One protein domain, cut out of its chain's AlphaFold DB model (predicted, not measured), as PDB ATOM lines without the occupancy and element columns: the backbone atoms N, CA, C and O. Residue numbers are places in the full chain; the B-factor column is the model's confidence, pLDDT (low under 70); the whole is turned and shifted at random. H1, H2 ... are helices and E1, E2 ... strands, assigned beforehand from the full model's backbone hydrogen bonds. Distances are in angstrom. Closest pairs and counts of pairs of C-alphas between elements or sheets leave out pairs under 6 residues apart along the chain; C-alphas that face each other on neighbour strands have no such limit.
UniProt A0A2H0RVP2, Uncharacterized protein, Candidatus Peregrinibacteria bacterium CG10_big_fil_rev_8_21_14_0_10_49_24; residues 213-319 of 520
ATOM      1  N   ARG A 213      13.130 -22.143 -34.337       60.56
ATOM      2  CA  ARG A 213      12.796 -23.141 -33.319       60.56
ATOM      3  C   ARG A 213      11.398 -23.711 -33.548       60.56
ATOM      4  O   ARG A 213      11.210 -24.917 -33.471       60.56
ATOM      5  N   THR A 214      10.434 -22.845 -33.841       65.25
ATOM      6  CA  THR A 214       9.052 -23.267 -34.091       65.25
ATOM      7  C   THR A 214       8.950 -24.100 -35.361       65.25
ATOM      8  O   THR A 214       8.230 -25.085 -35.349       65.25
ATOM      9  N   GLN A 215       9.707 -23.777 -36.417       65.75
ATOM     10  CA  GLN A 215       9.781 -24.606 -37.630       65.75
ATOM     11  C   GLN A 215      10.224 -26.041 -37.305       65.75
ATOM     12  O   GLN A 215       9.549 -26.995 -37.685       65.75
ATOM     13  N   ILE A 216      11.298 -26.186 -36.524       59.91
ATOM     14  CA  ILE A 216      11.829 -27.495 -36.106       59.91
ATOM     15  C   ILE A 216      10.818 -28.248 -35.229       59.91
ATOM     16  O   ILE A 216      10.562 -29.427 -35.448       59.91
ATOM     17  N   GLU A 217      10.214 -27.576 -34.247       59.25
ATOM     18  CA  GLU A 217       9.239 -28.204 -33.344       59.25
ATOM     19  C   GLU A 217       7.937 -28.602 -34.059       59.25
ATOM     20  O   GLU A 217       7.307 -29.590 -33.683       59.25
ATOM     21  N   VAL A 218       7.524 -27.851 -35.085       69.69
ATOM     22  CA  VAL A 218       6.394 -28.198 -35.961       69.69
ATOM     23  C   VAL A 218       6.699 -29.482 -36.723       69.69
ATOM     24  O   VAL A 218       5.900 -30.416 -36.675       69.69
ATOM     25  N   GLU A 219       7.866 -29.557 -37.365       69.12
ATOM     26  CA  GLU A 219       8.316 -30.752 -38.080       69.12
ATOM     27  C   GLU A 219       8.375 -31.977 -37.149       69.12
ATOM     28  O   GLU A 219       7.797 -33.023 -37.447       69.12
ATOM     29  N   GLU A 220       8.992 -31.837 -35.972       64.75
ATOM     30  CA  GLU A 220       9.099 -32.916 -34.985       64.75
ATOM     31  C   GLU A 220       7.723 -33.404 -34.504       64.75
ATOM     32  O   GLU A 220       7.491 -34.611 -34.401       64.75
ATOM     33  N   ARG A 221       6.777 -32.491 -34.251       70.00
ATOM     34  CA  ARG A 221       5.414 -32.841 -33.819       70.00
ATOM     35  C   ARG A 221       4.646 -33.630 -34.875       70.00
ATOM     36  O   ARG A 221       3.936 -34.569 -34.510       70.00
ATOM     37  N   ILE A 222       4.816 -33.304 -36.157       69.12
ATOM     38  CA  ILE A 222       4.226 -34.076 -37.260       69.12
ATOM     39  C   ILE A 222       4.810 -35.497 -37.262       69.12
ATOM     40  O   ILE A 222       4.061 -36.475 -37.252       69.12
ATOM     41  N   TYR A 223       6.138 -35.633 -37.168       69.12
ATOM     42  CA  TYR A 223       6.788 -36.945 -37.079       69.12
ATOM     43  C   TYR A 223       6.353 -37.752 -35.849       69.12
ATOM     44  O   TYR A 223       6.164 -38.967 -35.943       69.12
ATOM     45  N   MET A 224       6.174 -37.108 -34.692       69.56
ATOM     46  CA  MET A 224       5.664 -37.768 -33.487       69.56
ATOM     47  C   MET A 224       4.247 -38.309 -33.693       69.56
ATOM     48  O   MET A 224       3.988 -39.451 -33.309       69.56
ATOM     49  N   ALA A 225       3.352 -37.537 -34.317       74.69
ATOM     50  CA  ALA A 225       1.991 -37.979 -34.623       74.69
ATOM     51  C   ALA A 225       1.993 -39.196 -35.563       74.69
ATOM     52  O   ALA A 225       1.350 -40.206 -35.277       74.69
ATOM     53  N   ILE A 226       2.810 -39.154 -36.618       71.31
ATOM     54  CA  ILE A 226       2.996 -40.273 -37.553       71.31
ATOM     55  C   ILE A 226       3.506 -41.524 -36.828       71.31
ATOM     56  O   ILE A 226       2.975 -42.619 -37.008       71.31
ATOM     57  N   ASN A 227       4.526 -41.382 -35.979       71.12
ATOM     58  CA  ASN A 227       5.089 -42.505 -35.230       71.12
ATOM     59  C   ASN A 227       4.113 -43.077 -34.195       71.12
ATOM     60  O   ASN A 227       4.127 -44.283 -33.943       71.12
ATOM     61  N   ALA A 228       3.274 -42.237 -33.586       75.00
ATOM     62  CA  ALA A 228       2.230 -42.686 -32.674       75.00
ATOM     63  C   ALA A 228       1.194 -43.555 -33.402       75.00
ATOM     64  O   ALA A 228       0.836 -44.616 -32.897       75.00
ATOM     65  N   GLU A 229       0.777 -43.161 -34.606       74.50
ATOM     66  CA  GLU A 229      -0.142 -43.952 -35.433       74.50
ATOM     67  C   GLU A 229       0.507 -45.241 -35.955       74.50
ATOM     68  O   GLU A 229      -0.109 -46.306 -35.899       74.50
ATOM     69  N   LYS A 230       1.796 -45.213 -36.324       71.25
ATOM     70  CA  LYS A 230       2.557 -46.432 -36.658       71.25
ATOM     71  C   LYS A 230       2.555 -47.452 -35.523       71.25
ATOM     72  O   LYS A 230       2.339 -48.638 -35.764       71.25
ATOM     73  N   LYS A 231       2.743 -47.004 -34.276       70.62
ATOM     74  CA  LYS A 231       2.697 -47.877 -33.087       70.62
ATOM     75  C   LYS A 231       1.323 -48.506 -32.845       70.62
ATOM     76  O   LYS A 231       1.264 -49.555 -32.216       70.62
ATOM     77  N   LYS A 232       0.244 -47.898 -33.347       71.81
ATOM     78  CA  LYS A 232      -1.117 -48.455 -33.298       71.81
ATOM     79  C   LYS A 232      -1.390 -49.489 -34.400       71.81
ATOM     80  O   LYS A 232      -2.526 -49.917 -34.539       71.81
ATOM     81  N   GLY A 233      -0.375 -49.887 -35.172       61.72
ATOM     82  CA  GLY A 233      -0.499 -50.918 -36.204       61.72
ATOM     83  C   GLY A 233      -0.653 -50.387 -37.629       61.72
ATOM     84  O   GLY A 233      -0.998 -51.163 -38.508       61.72
ATOM     85  N   ARG A 234      -0.367 -49.098 -37.890       66.75
ATOM     86  CA  ARG A 234      -0.497 -48.464 -39.223       66.75
ATOM     87  C   ARG A 234       0.873 -48.197 -39.888       66.75
ATOM     88  O   ARG A 234       1.387 -47.082 -39.786       66.75
ATOM     89  N   PRO A 235       1.521 -49.181 -40.544       58.28
ATOM     90  CA  PRO A 235       2.930 -49.084 -40.961       58.28
ATOM     91  C   PRO A 235       3.282 -48.161 -42.150       58.28
ATOM     92  O   PRO A 235       4.470 -47.963 -42.396       58.28
ATOM     93  N   PHE A 236       2.334 -47.524 -42.847       71.62
ATOM     94  CA  PHE A 236       2.596 -46.902 -44.163       71.62
ATOM     95  C   PHE A 236       2.373 -45.381 -44.256       71.62
ATOM     96  O   PHE A 236       2.066 -44.861 -45.323       71.62
ATOM     97  N   ILE A 237       2.559 -44.644 -43.156       73.44
ATOM     98  CA  ILE A 237       2.444 -43.173 -43.153       73.44
ATOM     99  C   ILE A 237       3.821 -42.516 -43.375       73.44
ATOM    100  O   ILE A 237       4.783 -42.808 -42.650       73.44
ATOM    101  N   GLU A 238       3.923 -41.608 -44.347       76.69
ATOM    102  CA  GLU A 238       5.127 -40.828 -44.672       76.69
ATOM    103  C   GLU A 238       4.848 -39.323 -44.644       76.69
ATOM    104  O   GLU A 238       3.773 -38.879 -45.030       76.69
ATOM    105  N   PHE A 239       5.835 -38.536 -44.214       79.00
ATOM    106  CA  PHE A 239       5.804 -37.080 -44.300       79.00
ATOM    107  C   PHE A 239       6.617 -36.606 -45.512       79.00
ATOM    108  O   PHE A 239       7.773 -37.004 -45.647       79.00
ATOM    109  N   GLN A 240       6.048 -35.744 -46.364       76.19
ATOM    110  CA  GLN A 240       6.742 -35.201 -47.552       76.19
ATOM    111  C   GLN A 240       7.873 -34.224 -47.222       76.19
ATOM    112  O   GLN A 240       8.680 -33.902 -48.092       76.19
ATOM    113  N   GLY A 241       7.941 -33.765 -45.976       69.25
ATOM    114  CA  GLY A 241       8.926 -32.799 -45.521       69.25
ATOM    115  C   GLY A 241       8.304 -31.456 -45.167       69.25
ATOM    116  O   GLY A 241       7.125 -31.185 -45.400       69.25
ATOM    117  N   PHE A 242       9.129 -30.629 -44.534       74.44
ATOM    118  CA  PHE A 242       8.739 -29.308 -44.079       74.44
ATOM    119  C   PHE A 242       8.611 -28.331 -45.252       74.44
ATOM    120  O   PHE A 242       9.527 -28.213 -46.067       74.44
ATOM    121  N   ASP A 243       7.505 -27.591 -45.292       79.06
ATOM    122  CA  ASP A 243       7.231 -26.574 -46.304       79.06
ATOM    123  C   ASP A 243       7.326 -25.161 -45.685       79.06
ATOM    124  O   ASP A 243       6.499 -24.785 -44.841       79.06
ATOM    125  N   PRO A 244       8.338 -24.357 -46.071       72.56
ATOM    126  CA  PRO A 244       8.510 -23.002 -45.560       72.56
ATOM    127  C   PRO A 244       7.358 -22.052 -45.894       72.56
ATOM    128  O   PRO A 244       7.079 -21.161 -45.093       72.56
ATOM    129  N   GLU A 245       6.704 -22.208 -47.045       79.69
ATOM    130  CA  GLU A 245       5.634 -21.307 -47.490       79.69
ATOM    131  C   GLU A 245       4.377 -21.525 -46.647       79.69
ATOM    132  O   GLU A 245       3.805 -20.582 -46.098       79.69
ATOM    133  N   VAL A 246       4.046 -22.791 -46.408       82.56
ATOM    134  CA  VAL A 246       2.954 -23.213 -45.522       82.56
ATOM    135  C   VAL A 246       3.185 -22.738 -44.090       82.56
ATOM    136  O   VAL A 246       2.262 -22.298 -43.401       82.56
ATOM    137  N   PHE A 247       4.429 -22.796 -43.612       82.94
ATOM    138  CA  PHE A 247       4.765 -22.263 -42.297       82.94
ATOM    139  C   PHE A 247       4.566 -20.745 -42.218       82.94
ATOM    140  O   PHE A 247       4.104 -20.242 -41.192       82.94
ATOM    141  N   VAL A 248       4.905 -20.008 -43.278       83.81
ATOM    142  CA  VAL A 248       4.658 -18.561 -43.350       83.81
ATOM    143  C   VAL A 248       3.161 -18.270 -43.298       83.81
ATOM    144  O   VAL A 248       2.759 -17.349 -42.589       83.81
ATOM    145  N   GLU A 249       2.331 -19.072 -43.956       85.62
ATOM    146  CA  GLU A 249       0.875 -18.935 -43.908       85.62
ATOM    147  C   GLU A 249       0.308 -19.222 -42.505       85.62
ATOM    148  O   GLU A 249      -0.416 -18.396 -41.940       85.62
ATOM    149  N   LEU A 250       0.725 -20.326 -41.870       83.69
ATOM    150  CA  LEU A 250       0.383 -20.640 -40.475       83.69
ATOM    151  C   LEU A 250       0.834 -19.531 -39.518       83.69
ATOM    152  O   LEU A 250       0.107 -19.154 -38.601       83.69
ATOM    153  N   LYS A 251       2.016 -18.957 -39.744       86.00
ATOM    154  CA  LYS A 251       2.491 -17.790 -39.000       86.00
ATOM    155  C   LYS A 251       1.545 -16.609 -39.202       86.00
ATOM    156  O   LYS A 251       1.025 -16.094 -38.217       86.00
ATOM    157  N   GLN A 252       1.279 -16.196 -40.441       85.19
ATOM    158  CA  GLN A 252       0.402 -15.061 -40.757       85.19
ATOM    159  C   GLN A 252      -1.018 -15.223 -40.197       85.19
ATOM    160  O   GLN A 252      -1.639 -14.231 -39.810       85.19
ATOM    161  N   LYS A 253      -1.524 -16.457 -40.099       86.56
ATOM    162  CA  LYS A 253      -2.805 -16.772 -39.450       86.56
ATOM    163  C   LYS A 253      -2.849 -16.314 -37.989       86.56
ATOM    164  O   LYS A 253      -3.874 -15.788 -37.561       86.56
ATOM    165  N   HIS A 254      -1.758 -16.494 -37.244       86.31
ATOM    166  CA  HIS A 254      -1.693 -16.236 -35.800       86.31
ATOM    167  C   HIS A 254      -1.016 -14.918 -35.415       86.31
ATOM    168  O   HIS A 254      -1.064 -14.537 -34.243       86.31
ATOM    169  N   MET A 255      -0.377 -14.222 -36.359       86.38
ATOM    170  CA  MET A 255       0.182 -12.898 -36.090       86.38
ATOM    171  C   MET A 255      -0.937 -11.898 -35.740       86.38
ATOM    172  O   MET A 255      -2.041 -12.013 -36.276       86.38
ATOM    173  N   PRO A 256      -0.674 -10.911 -34.862       83.81
ATOM    174  CA  PRO A 256      -1.633  -9.854 -34.548       83.81
ATOM    175  C   PRO A 256      -2.079  -9.114 -35.813       83.81
ATOM    176  O   PRO A 256      -1.243  -8.791 -36.659       83.81
ATOM    177  N   LYS A 257      -3.384  -8.843 -35.930       85.94
ATOM    178  CA  LYS A 257      -3.984  -8.152 -37.079       85.94
ATOM    179  C   LYS A 257      -4.729  -6.891 -36.647       85.94
ATOM    180  O   LYS A 257      -5.217  -6.825 -35.520       85.94
ATOM    181  N   ASP A 258      -4.787  -5.894 -37.525       83.75
ATOM    182  CA  ASP A 258      -5.662  -4.732 -37.364       83.75
ATOM    183  C   ASP A 258      -7.125  -5.111 -37.656       83.75
ATOM    184  O   ASP A 258      -7.447  -6.246 -38.017       83.75
ATOM    185  N   ALA A 259      -8.033  -4.146 -37.495       79.69
ATOM    186  CA  ALA A 259      -9.455  -4.335 -37.777       79.69
ATOM    187  C   ALA A 259      -9.746  -4.620 -39.266       79.69
ATOM    188  O   ALA A 259     -10.839  -5.072 -39.596       79.69
ATOM    189  N   GLN A 260      -8.785  -4.362 -40.158       81.50
ATOM    190  CA  GLN A 260      -8.857  -4.615 -41.595       81.50
ATOM    191  C   GLN A 260      -8.224  -5.962 -41.984       81.50
ATOM    192  O   GLN A 260      -8.278  -6.345 -43.150       81.50
ATOM    193  N   GLY A 261      -7.659  -6.703 -41.024       78.12
ATOM    194  CA  GLY A 261      -7.043  -8.008 -41.241       78.12
ATOM    195  C   GLY A 261      -5.566  -7.976 -41.652       78.12
ATOM    196  O   GLY A 261      -5.003  -9.041 -41.917       78.12
ATOM    197  N   ASN A 262      -4.912  -6.811 -41.672       82.25
ATOM    198  CA  ASN A 262      -3.484  -6.698 -41.979       82.25
ATOM    199  C   ASN A 262      -2.638  -6.993 -40.742       82.25
ATOM    200  O   ASN A 262      -2.988  -6.606 -39.631       82.25
ATOM    201  N   VAL A 263      -1.494  -7.647 -40.934       81.38
ATOM    202  CA  VAL A 263      -0.568  -7.970 -39.842       81.38
ATOM    203  C   VAL A 263       0.039  -6.685 -39.264       81.38
ATOM    204  O   VAL A 263       0.675  -5.920 -39.982       81.38
ATOM    205  N   THR A 264      -0.135  -6.458 -37.959       75.88
ATOM    206  CA  THR A 264       0.286  -5.222 -37.262       75.88
ATOM    207  C   THR A 264       1.637  -5.324 -36.570       75.88
ATOM    208  O   THR A 264       2.175  -4.317 -36.116       75.88
ATOM    209  N   SER A 265       2.199  -6.527 -36.468       74.25
ATOM    210  CA  SER A 265       3.493  -6.764 -35.834       74.25
ATOM    211  C   SER A 265       4.251  -7.874 -36.548       74.25
ATOM    212  O   SER A 265       3.678  -8.911 -36.870       74.25
ATOM    213  N   GLU A 266       5.554  -7.675 -36.746       67.44
ATOM    214  CA  GLU A 266       6.485  -8.715 -37.204       67.44
ATOM    215  C   GLU A 266       7.081  -9.525 -36.039       67.44
ATOM    216  O   GLU A 266       7.841 -10.475 -36.253       67.44
ATOM    217  N   GLU A 267       6.755  -9.170 -34.792       70.62
ATOM    218  CA  GLU A 267       7.341  -9.813 -33.624       70.62
ATOM    219  C   GLU A 267       6.794 -11.230 -33.428       70.62
ATOM    220  O   GLU A 267       5.613 -11.457 -33.164       70.62
ATOM    221  N   PHE A 268       7.698 -12.205 -33.505       67.69
ATOM    222  CA  PHE A 268       7.380 -13.602 -33.257       67.69
ATOM    223  C   PHE A 268       7.396 -13.885 -31.744       67.69
ATOM    224  O   PHE A 268       8.445 -14.139 -31.133       67.69
ATOM    225  N   THR A 269       6.224 -13.768 -31.122       73.00
ATOM    226  CA  THR A 269       6.030 -13.921 -29.672       73.00
ATOM    227  C   THR A 269       5.841 -15.384 -29.260       73.00
ATOM    228  O   THR A 269       5.596 -16.272 -30.079       73.00
ATOM    229  N   GLU A 270       5.938 -15.657 -27.957       66.25
ATOM    230  CA  GLU A 270       5.664 -16.987 -27.400       66.25
ATOM    231  C   GLU A 270       4.202 -17.421 -27.592       66.25
ATOM    232  O   GLU A 270       3.934 -18.601 -27.824       66.25
ATOM    233  N   ALA A 271       3.264 -16.470 -27.579       72.19
ATOM    234  CA  ALA A 271       1.855 -16.735 -27.847       72.19
ATOM    235  C   ALA A 271       1.634 -17.226 -29.289       72.19
ATOM    236  O   ALA A 271       0.979 -18.248 -29.487       72.19
ATOM    237  N   VAL A 272       2.250 -16.559 -30.278       78.88
ATOM    238  CA  VAL A 272       2.199 -16.965 -31.696       78.88
ATOM    239  C   VAL A 272       2.793 -18.362 -31.873       78.88
ATOM    240  O   VAL A 272       2.158 -19.234 -32.462       78.88
ATOM    241  N   ARG A 273       3.974 -18.614 -31.291       76.69
ATOM    242  CA  ARG A 273       4.600 -19.946 -31.294       76.69
ATOM    243  C   ARG A 273       3.677 -21.015 -30.710       76.69
ATOM    244  O   ARG A 273       3.506 -22.074 -31.306       76.69
ATOM    245  N   THR A 274       3.083 -20.747 -29.551       73.38
ATOM    246  CA  THR A 274       2.202 -21.700 -28.862       73.38
ATOM    247  C   THR A 274       0.950 -22.008 -29.679       73.38
ATOM    248  O   THR A 274       0.518 -23.160 -29.708       73.38
ATOM    249  N   ALA A 275       0.381 -21.006 -30.356       80.88
ATOM    250  CA  ALA A 275      -0.766 -21.183 -31.240       80.88
ATOM    251  C   ALA A 275      -0.412 -22.052 -32.456       80.88
ATOM    252  O   ALA A 275      -1.071 -23.065 -32.668       80.88
ATOM    253  N   ILE A 276       0.689 -21.744 -33.156       82.19
ATOM    254  CA  ILE A 276       1.172 -22.543 -34.297       82.19
ATOM    255  C   ILE A 276       1.363 -24.007 -33.881       82.19
ATOM    256  O   ILE A 276       0.832 -24.911 -34.516       82.19
ATOM    257  N   LEU A 277       2.063 -24.261 -32.770       76.62
ATOM    258  CA  LEU A 277       2.323 -25.626 -32.298       76.62
ATOM    259  C   LEU A 277       1.057 -26.379 -31.870       76.62
ATOM    260  O   LEU A 277       1.041 -27.612 -31.923       76.62
ATOM    261  N   ARG A 278       0.028 -25.672 -31.393       81.56
ATOM    262  CA  ARG A 278      -1.270 -26.256 -31.032       81.56
ATOM    263  C   ARG A 278      -2.039 -26.658 -32.285       81.56
ATOM    264  O   ARG A 278      -2.438 -27.818 -32.376       81.56
ATOM    265  N   ASP A 279      -2.178 -25.736 -33.234       82.38
ATOM    266  CA  ASP A 279      -2.872 -25.959 -34.503       82.38
ATOM    267  C   ASP A 279      -2.195 -27.085 -35.291       82.38
ATOM    268  O   ASP A 279      -2.870 -28.020 -35.704       82.38
ATOM    269  N   THR A 280      -0.859 -27.096 -35.394       81.25
ATOM    270  CA  THR A 280      -0.125 -28.189 -36.049       81.25
ATOM    271  C   THR A 280      -0.449 -29.546 -35.429       81.25
ATOM    272  O   THR A 280      -0.702 -30.496 -36.164       81.25
ATOM    273  N   VAL A 281      -0.453 -29.680 -34.097       77.50
ATOM    274  CA  VAL A 281      -0.726 -30.981 -33.448       77.50
ATOM    275  C   VAL A 281      -2.149 -31.445 -33.707       77.50
ATOM    276  O   VAL A 281      -2.361 -32.621 -34.014       77.50
ATOM    277  N   GLN A 282      -3.112 -30.531 -33.592       83.31
ATOM    278  CA  GLN A 282      -4.516 -30.835 -33.842       83.31
ATOM    279  C   GLN A 282      -4.735 -31.218 -35.309       83.31
ATOM    280  O   GLN A 282      -5.248 -32.304 -35.572       83.31
ATOM    281  N   SER A 283      -4.261 -30.396 -36.248       82.62
ATOM    282  CA  SER A 283      -4.380 -30.647 -37.685       82.62
ATOM    283  C   SER A 283      -3.669 -31.923 -38.120       82.62
ATOM    284  O   SER A 283      -4.239 -32.685 -38.886       82.62
ATOM    285  N   SER A 284      -2.464 -32.206 -37.611       78.44
ATOM    286  CA  SER A 284      -1.713 -33.416 -37.992       78.44
ATOM    287  C   SER A 284      -2.432 -34.676 -37.537       78.44
ATOM    288  O   SER A 284      -2.573 -35.626 -38.300       78.44
ATOM    289  N   SER A 285      -2.924 -34.677 -36.296       79.00
ATOM    290  CA  SER A 285      -3.653 -35.822 -35.747       79.00
ATOM    291  C   SER A 285      -4.961 -36.055 -36.500       79.00
ATOM    292  O   SER A 285      -5.299 -37.195 -36.814       79.00
ATOM    293  N   LEU A 286      -5.682 -34.975 -36.813       81.62
ATOM    294  CA  LEU A 286      -6.948 -35.027 -37.534       81.62
ATOM    295  C   LEU A 286      -6.755 -35.461 -38.993       81.62
ATOM    296  O   LEU A 286      -7.448 -36.361 -39.450       81.62
ATOM    297  N   LEU A 287      -5.767 -34.900 -39.693       81.88
ATOM    298  CA  LEU A 287      -5.429 -35.258 -41.070       81.88
ATOM    299  C   LEU A 287      -5.042 -36.734 -41.194       81.88
ATOM    300  O   LEU A 287      -5.580 -37.439 -42.040       81.88
ATOM    301  N   ILE A 288      -4.145 -37.224 -40.330       77.19
ATOM    302  CA  ILE A 288      -3.718 -38.630 -40.363       77.19
ATOM    303  C   ILE A 288      -4.904 -39.552 -40.076       77.19
ATOM    304  O   ILE A 288      -5.071 -40.574 -40.746       77.19
ATOM    305  N   ARG A 289      -5.750 -39.191 -39.103       77.44
ATOM    306  CA  ARG A 289      -6.967 -39.941 -38.799       77.44
ATOM    307  C   ARG A 289      -7.898 -40.002 -40.009       77.44
ATOM    308  O   ARG A 289      -8.239 -41.105 -40.419       77.44
ATOM    309  N   ASN A 290      -8.234 -38.853 -40.589       75.12
ATOM    310  CA  ASN A 290      -9.135 -38.732 -41.733       75.12
ATOM    311  C   ASN A 290      -8.625 -39.510 -42.952       75.12
ATOM    312  O   ASN A 290      -9.366 -40.285 -43.546       75.12
ATOM    313  N   LEU A 291      -7.343 -39.353 -43.298       74.69
ATOM    314  CA  LEU A 291      -6.727 -40.082 -44.408       74.69
ATOM    315  C   LEU A 291      -6.755 -41.593 -44.177       74.69
ATOM    316  O   LEU A 291      -6.972 -42.355 -45.114       74.69
ATOM    317  N   THR A 292      -6.569 -42.034 -42.932       70.31
ATOM    318  CA  THR A 292      -6.622 -43.465 -42.637       70.31
ATOM    319  C   THR A 292      -8.046 -44.015 -42.633       70.31
ATOM    320  O   THR A 292      -8.265 -45.136 -43.083       70.31
ATOM    321  N   GLU A 293      -9.016 -43.260 -42.112       67.56
ATOM    322  CA  GLU A 293     -10.434 -43.635 -42.173       67.56
ATOM    323  C   GLU A 293     -10.895 -43.752 -43.635       67.56
ATOM    324  O   GLU A 293     -11.552 -44.734 -43.972       67.56
ATOM    325  N   ALA A 294     -10.467 -42.834 -44.507       65.56
ATOM    326  CA  ALA A 294     -10.771 -42.862 -45.938       65.56
ATOM    327  C   ALA A 294     -10.137 -44.062 -46.673       65.56
ATOM    328  O   ALA A 294     -10.824 -44.762 -47.406       65.56
ATOM    329  N   GLU A 295      -8.846 -44.339 -46.468       64.06
ATOM    330  CA  GLU A 295      -8.130 -45.408 -47.195       64.06
ATOM    331  C   GLU A 295      -8.465 -46.830 -46.717       64.06
ATOM    332  O   GLU A 295      -8.211 -47.808 -47.430       64.06
ATOM    333  N   HIS A 296      -8.954 -46.993 -45.482       58.25
ATOM    334  CA  HIS A 296      -9.131 -48.318 -44.870       58.25
ATOM    335  C   HIS A 296     -10.535 -48.579 -44.311       58.25
ATOM    336  O   HIS A 296     -10.740 -49.611 -43.676       58.25
ATOM    337  N   GLY A 297     -11.502 -47.674 -44.498       57.09
ATOM    338  CA  GLY A 297     -12.876 -47.865 -44.011       57.09
ATOM    339  C   GLY A 297     -12.975 -48.065 -42.490       57.09
ATOM    340  O   GLY A 297     -13.934 -48.656 -42.001       57.09
ATOM    341  N   GLY A 298     -11.962 -47.620 -41.740       53.22
ATOM    342  CA  GLY A 298     -11.860 -47.820 -40.293       53.22
ATOM    343  C   GLY A 298     -11.234 -49.147 -39.839       53.22
ATOM    344  O   GLY A 298     -11.052 -49.311 -38.633       53.22
ATOM    345  N   ASP A 299     -10.844 -50.051 -40.745       51.03
ATOM    346  CA  ASP A 299     -10.175 -51.312 -40.393       51.03
ATOM    347  C   ASP A 299      -8.642 -51.117 -40.279       51.03
ATOM    348  O   ASP A 299      -7.967 -50.852 -41.280       51.03
ATOM    349  N   PRO A 300      -8.053 -51.220 -39.072       52.28
ATOM    350  CA  PRO A 300      -6.620 -51.022 -38.866       52.28
ATOM    351  C   PRO A 300      -5.737 -52.110 -39.502       52.28
ATOM    352  O   PRO A 300      -4.543 -51.864 -39.674       52.28
ATOM    353  N   ASP A 301      -6.287 -53.269 -39.887       54.19
ATOM    354  CA  ASP A 301      -5.514 -54.423 -40.370       54.19
ATOM    355  C   ASP A 301      -5.364 -54.482 -41.906       54.19
ATOM    356  O   ASP A 301      -4.592 -55.291 -42.439       54.19
ATOM    357  N   LEU A 302      -6.048 -53.600 -42.645       50.84
ATOM    358  CA  LEU A 302      -6.141 -53.635 -44.114       50.84
ATOM    359  C   LEU A 302      -4.915 -53.071 -44.871       50.84
ATOM    360  O   LEU A 302      -4.907 -53.039 -46.105       50.84
ATOM    361  N   GLY A 303      -3.842 -52.675 -44.183       51.12
ATOM    362  CA  GLY A 303      -2.692 -51.963 -44.758       51.12
ATOM    363  C   GLY A 303      -1.422 -52.797 -44.957       51.12
ATOM    364  O   GLY A 303      -0.396 -52.413 -44.419       51.12
ATOM    365  N   LYS A 304      -1.441 -53.928 -45.681       51.41
ATOM    366  CA  LYS A 304      -0.248 -54.805 -45.848       51.41
ATOM    367  C   LYS A 304       0.614 -54.556 -47.102       51.41
ATOM    368  O   LYS A 304       1.590 -55.276 -47.300       51.41
ATOM    369  N   THR A 305       0.295 -53.576 -47.945       57.59
ATOM    370  CA  THR A 305       1.006 -53.325 -49.217       57.59
ATOM    371  C   THR A 305       1.477 -51.875 -49.348       57.59
ATOM    372  O   THR A 305       0.743 -50.953 -49.006       57.59
ATOM    373  N   GLU A 306       2.678 -51.656 -49.908       55.38
ATOM    374  CA  GLU A 306       3.245 -50.310 -50.154       55.38
ATOM    375  C   GLU A 306       2.367 -49.418 -51.049       55.38
ATOM    376  O   GLU A 306       2.466 -48.197 -50.987       55.38
ATOM    377  N   GLN A 307       1.464 -50.007 -51.839       51.69
ATOM    378  CA  GLN A 307       0.472 -49.276 -52.636       51.69
ATOM    379  C   GLN A 307      -0.552 -48.502 -51.782       51.69
ATOM    380  O   GLN A 307      -1.231 -47.634 -52.312       51.69
ATOM    381  N   LYS A 308      -0.642 -48.778 -50.473       57.69
ATOM    382  CA  LYS A 308      -1.530 -48.100 -49.512       57.69
ATOM    383  C   LYS A 308      -0.808 -47.043 -48.663       57.69
ATOM    384  O   LYS A 308      -1.186 -46.774 -47.523       57.69
ATOM    385  N   LYS A 309       0.292 -46.486 -49.179       69.31
ATOM    386  CA  LYS A 309       1.098 -45.479 -48.484       69.31
ATOM    387  C   LYS A 309       0.348 -44.155 -48.376       69.31
ATOM    388  O   LYS A 309       0.052 -43.516 -49.381       69.31
ATOM    389  N   ILE A 310       0.100 -43.722 -47.144       72.31
ATOM    390  CA  ILE A 310      -0.519 -42.430 -46.859       72.31
ATOM    391  C   ILE A 310       0.585 -41.396 -46.743       72.31
ATOM    392  O   ILE A 310       1.460 -41.477 -45.877       72.31
ATOM    393  N   VAL A 311       0.531 -40.411 -47.624       76.00
ATOM    394  CA  VAL A 311       1.517 -39.348 -47.685       76.00
ATOM    395  C   VAL A 311       0.911 -38.078 -47.098       76.00
ATOM    396  O   VAL A 311      -0.124 -37.606 -47.553       76.00
ATOM    397  N   VAL A 312       1.558 -37.546 -46.067       76.88
ATOM    398  CA  VAL A 312       1.161 -36.330 -45.358       76.88
ATOM    399  C   VAL A 312       2.032 -35.186 -45.857       76.88
ATOM    400  O   VAL A 312       3.248 -35.199 -45.645       76.88
ATOM    401  N   ALA A 313       1.434 -34.189 -46.508       82.62
ATOM    402  CA  ALA A 313       2.128 -32.950 -46.836       82.62
ATOM    403  C   ALA A 313       1.919 -31.908 -45.728       82.62
ATOM    404  O   ALA A 313       0.927 -31.935 -45.005       82.62
ATOM    405  N   MET A 314       2.841 -30.956 -45.577       81.62
ATOM    406  CA  MET A 314       2.661 -29.899 -44.577       81.62
ATOM    407  C   MET A 314       1.518 -28.941 -44.957       81.62
ATOM    408  O   MET A 314       0.774 -28.514 -44.078       81.62
ATOM    409  N   ARG A 315       1.342 -28.638 -46.253       83.50
ATOM    410  CA  ARG A 315       0.271 -27.758 -46.775       83.50
ATOM    411  C   ARG A 315      -1.133 -28.208 -46.371       83.50
ATOM    412  O   ARG A 315      -2.009 -27.404 -46.075       83.50
ATOM    413  N   ASP A 316      -1.288 -29.517 -46.262       80.62
ATOM    414  CA  ASP A 316      -2.523 -30.206 -45.930       80.62
ATOM    415  C   ASP A 316      -2.972 -29.938 -44.479       80.62
ATOM    416  O   ASP A 316      -4.129 -30.145 -44.121       80.62
ATOM    417  N   LEU A 317      -2.071 -29.428 -43.631       74.75
ATOM    418  CA  LEU A 317      -2.346 -29.092 -42.233       74.75
ATOM    419  C   LEU A 317      -3.123 -27.784 -42.059       74.75
ATOM    420  O   LEU A 317      -3.687 -27.558 -40.985       74.75
ATOM    421  N   ILE A 318      -3.137 -26.914 -43.073       74.31
ATOM    422  CA  ILE A 318      -3.858 -25.635 -43.015       74.31
ATOM    423  C   ILE A 318      -5.367 -25.892 -43.063       74.31
ATOM    424  O   ILE A 318      -6.125 -25.311 -42.283       74.31
ATOM    425  N   HIS A 319      -5.779 -26.831 -43.919       71.88
ATOM    426  CA  HIS A 319      -7.167 -27.240 -44.095       71.88
ATOM    427  C   HIS A 319      -7.290 -28.772 -44.116       71.88
ATOM    428  O   HIS A 319      -7.541 -29.363 -45.165       71.88
TER     429      HIS A 319
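AT A GLANCE: This is residues 213 to 319 of the 520 residues of an uncharacterized protein of Candidatus Peregrinibacteria bacterium CG10_big_fil_rev_8_21_14_0_10_49_24 (UniProt A0A2H0RVP2). Two long helices, H1 and H3, lie side by side, with a small two-strand sheet, E1 and E2, beside their later residues and H2 packed on H3 near its first residues. The 107 printed residues hold H1, E1, H2, H3, E2, mostly helix; the whole is only just loose, close to compact (radius of gyration of the C-alphas 15.9 A), elongated, 50 by 26 by 18 A.

IN THESE COORDINATES: H1, residues 213 to 231, begins at C-alpha (12.796, -23.141, -33.319) and is 26.7 A long. E1 is 237 to 239, H2 244 to 254. H3, 270 to 296, is 38.8 A long; E2, 310 to 312, ends at (1.161, -36.330, -45.358).

HOW THE PARTS SIT: H1 touches H3, the same way at a shallow tilt of 29 degrees, C-alphas 222 and 284 being closest, 6.0 A. H3 touches H2 with residues 272 to 276 alone, C-alphas 254 and 272 closest, 5.7 A. E1 and E2 are parallel, N 238 to O 310 2.9 A. E1, H2, H3, E2 form a strand-helix-strand unit, parallel strands joined through helices, its crossover left-handed. Every O i to N i+4 pair is within hydrogen-bond range in H1 and H3, 6 of 7 in H2.

THE WHOLE: C-alphas 259 and 304 are farthest apart, 51.9 A. The printed part has no cut. The links H2 to H3 and H3 to E2 are long. Confidence is under 70 in 35 residues, among them 293 to 309.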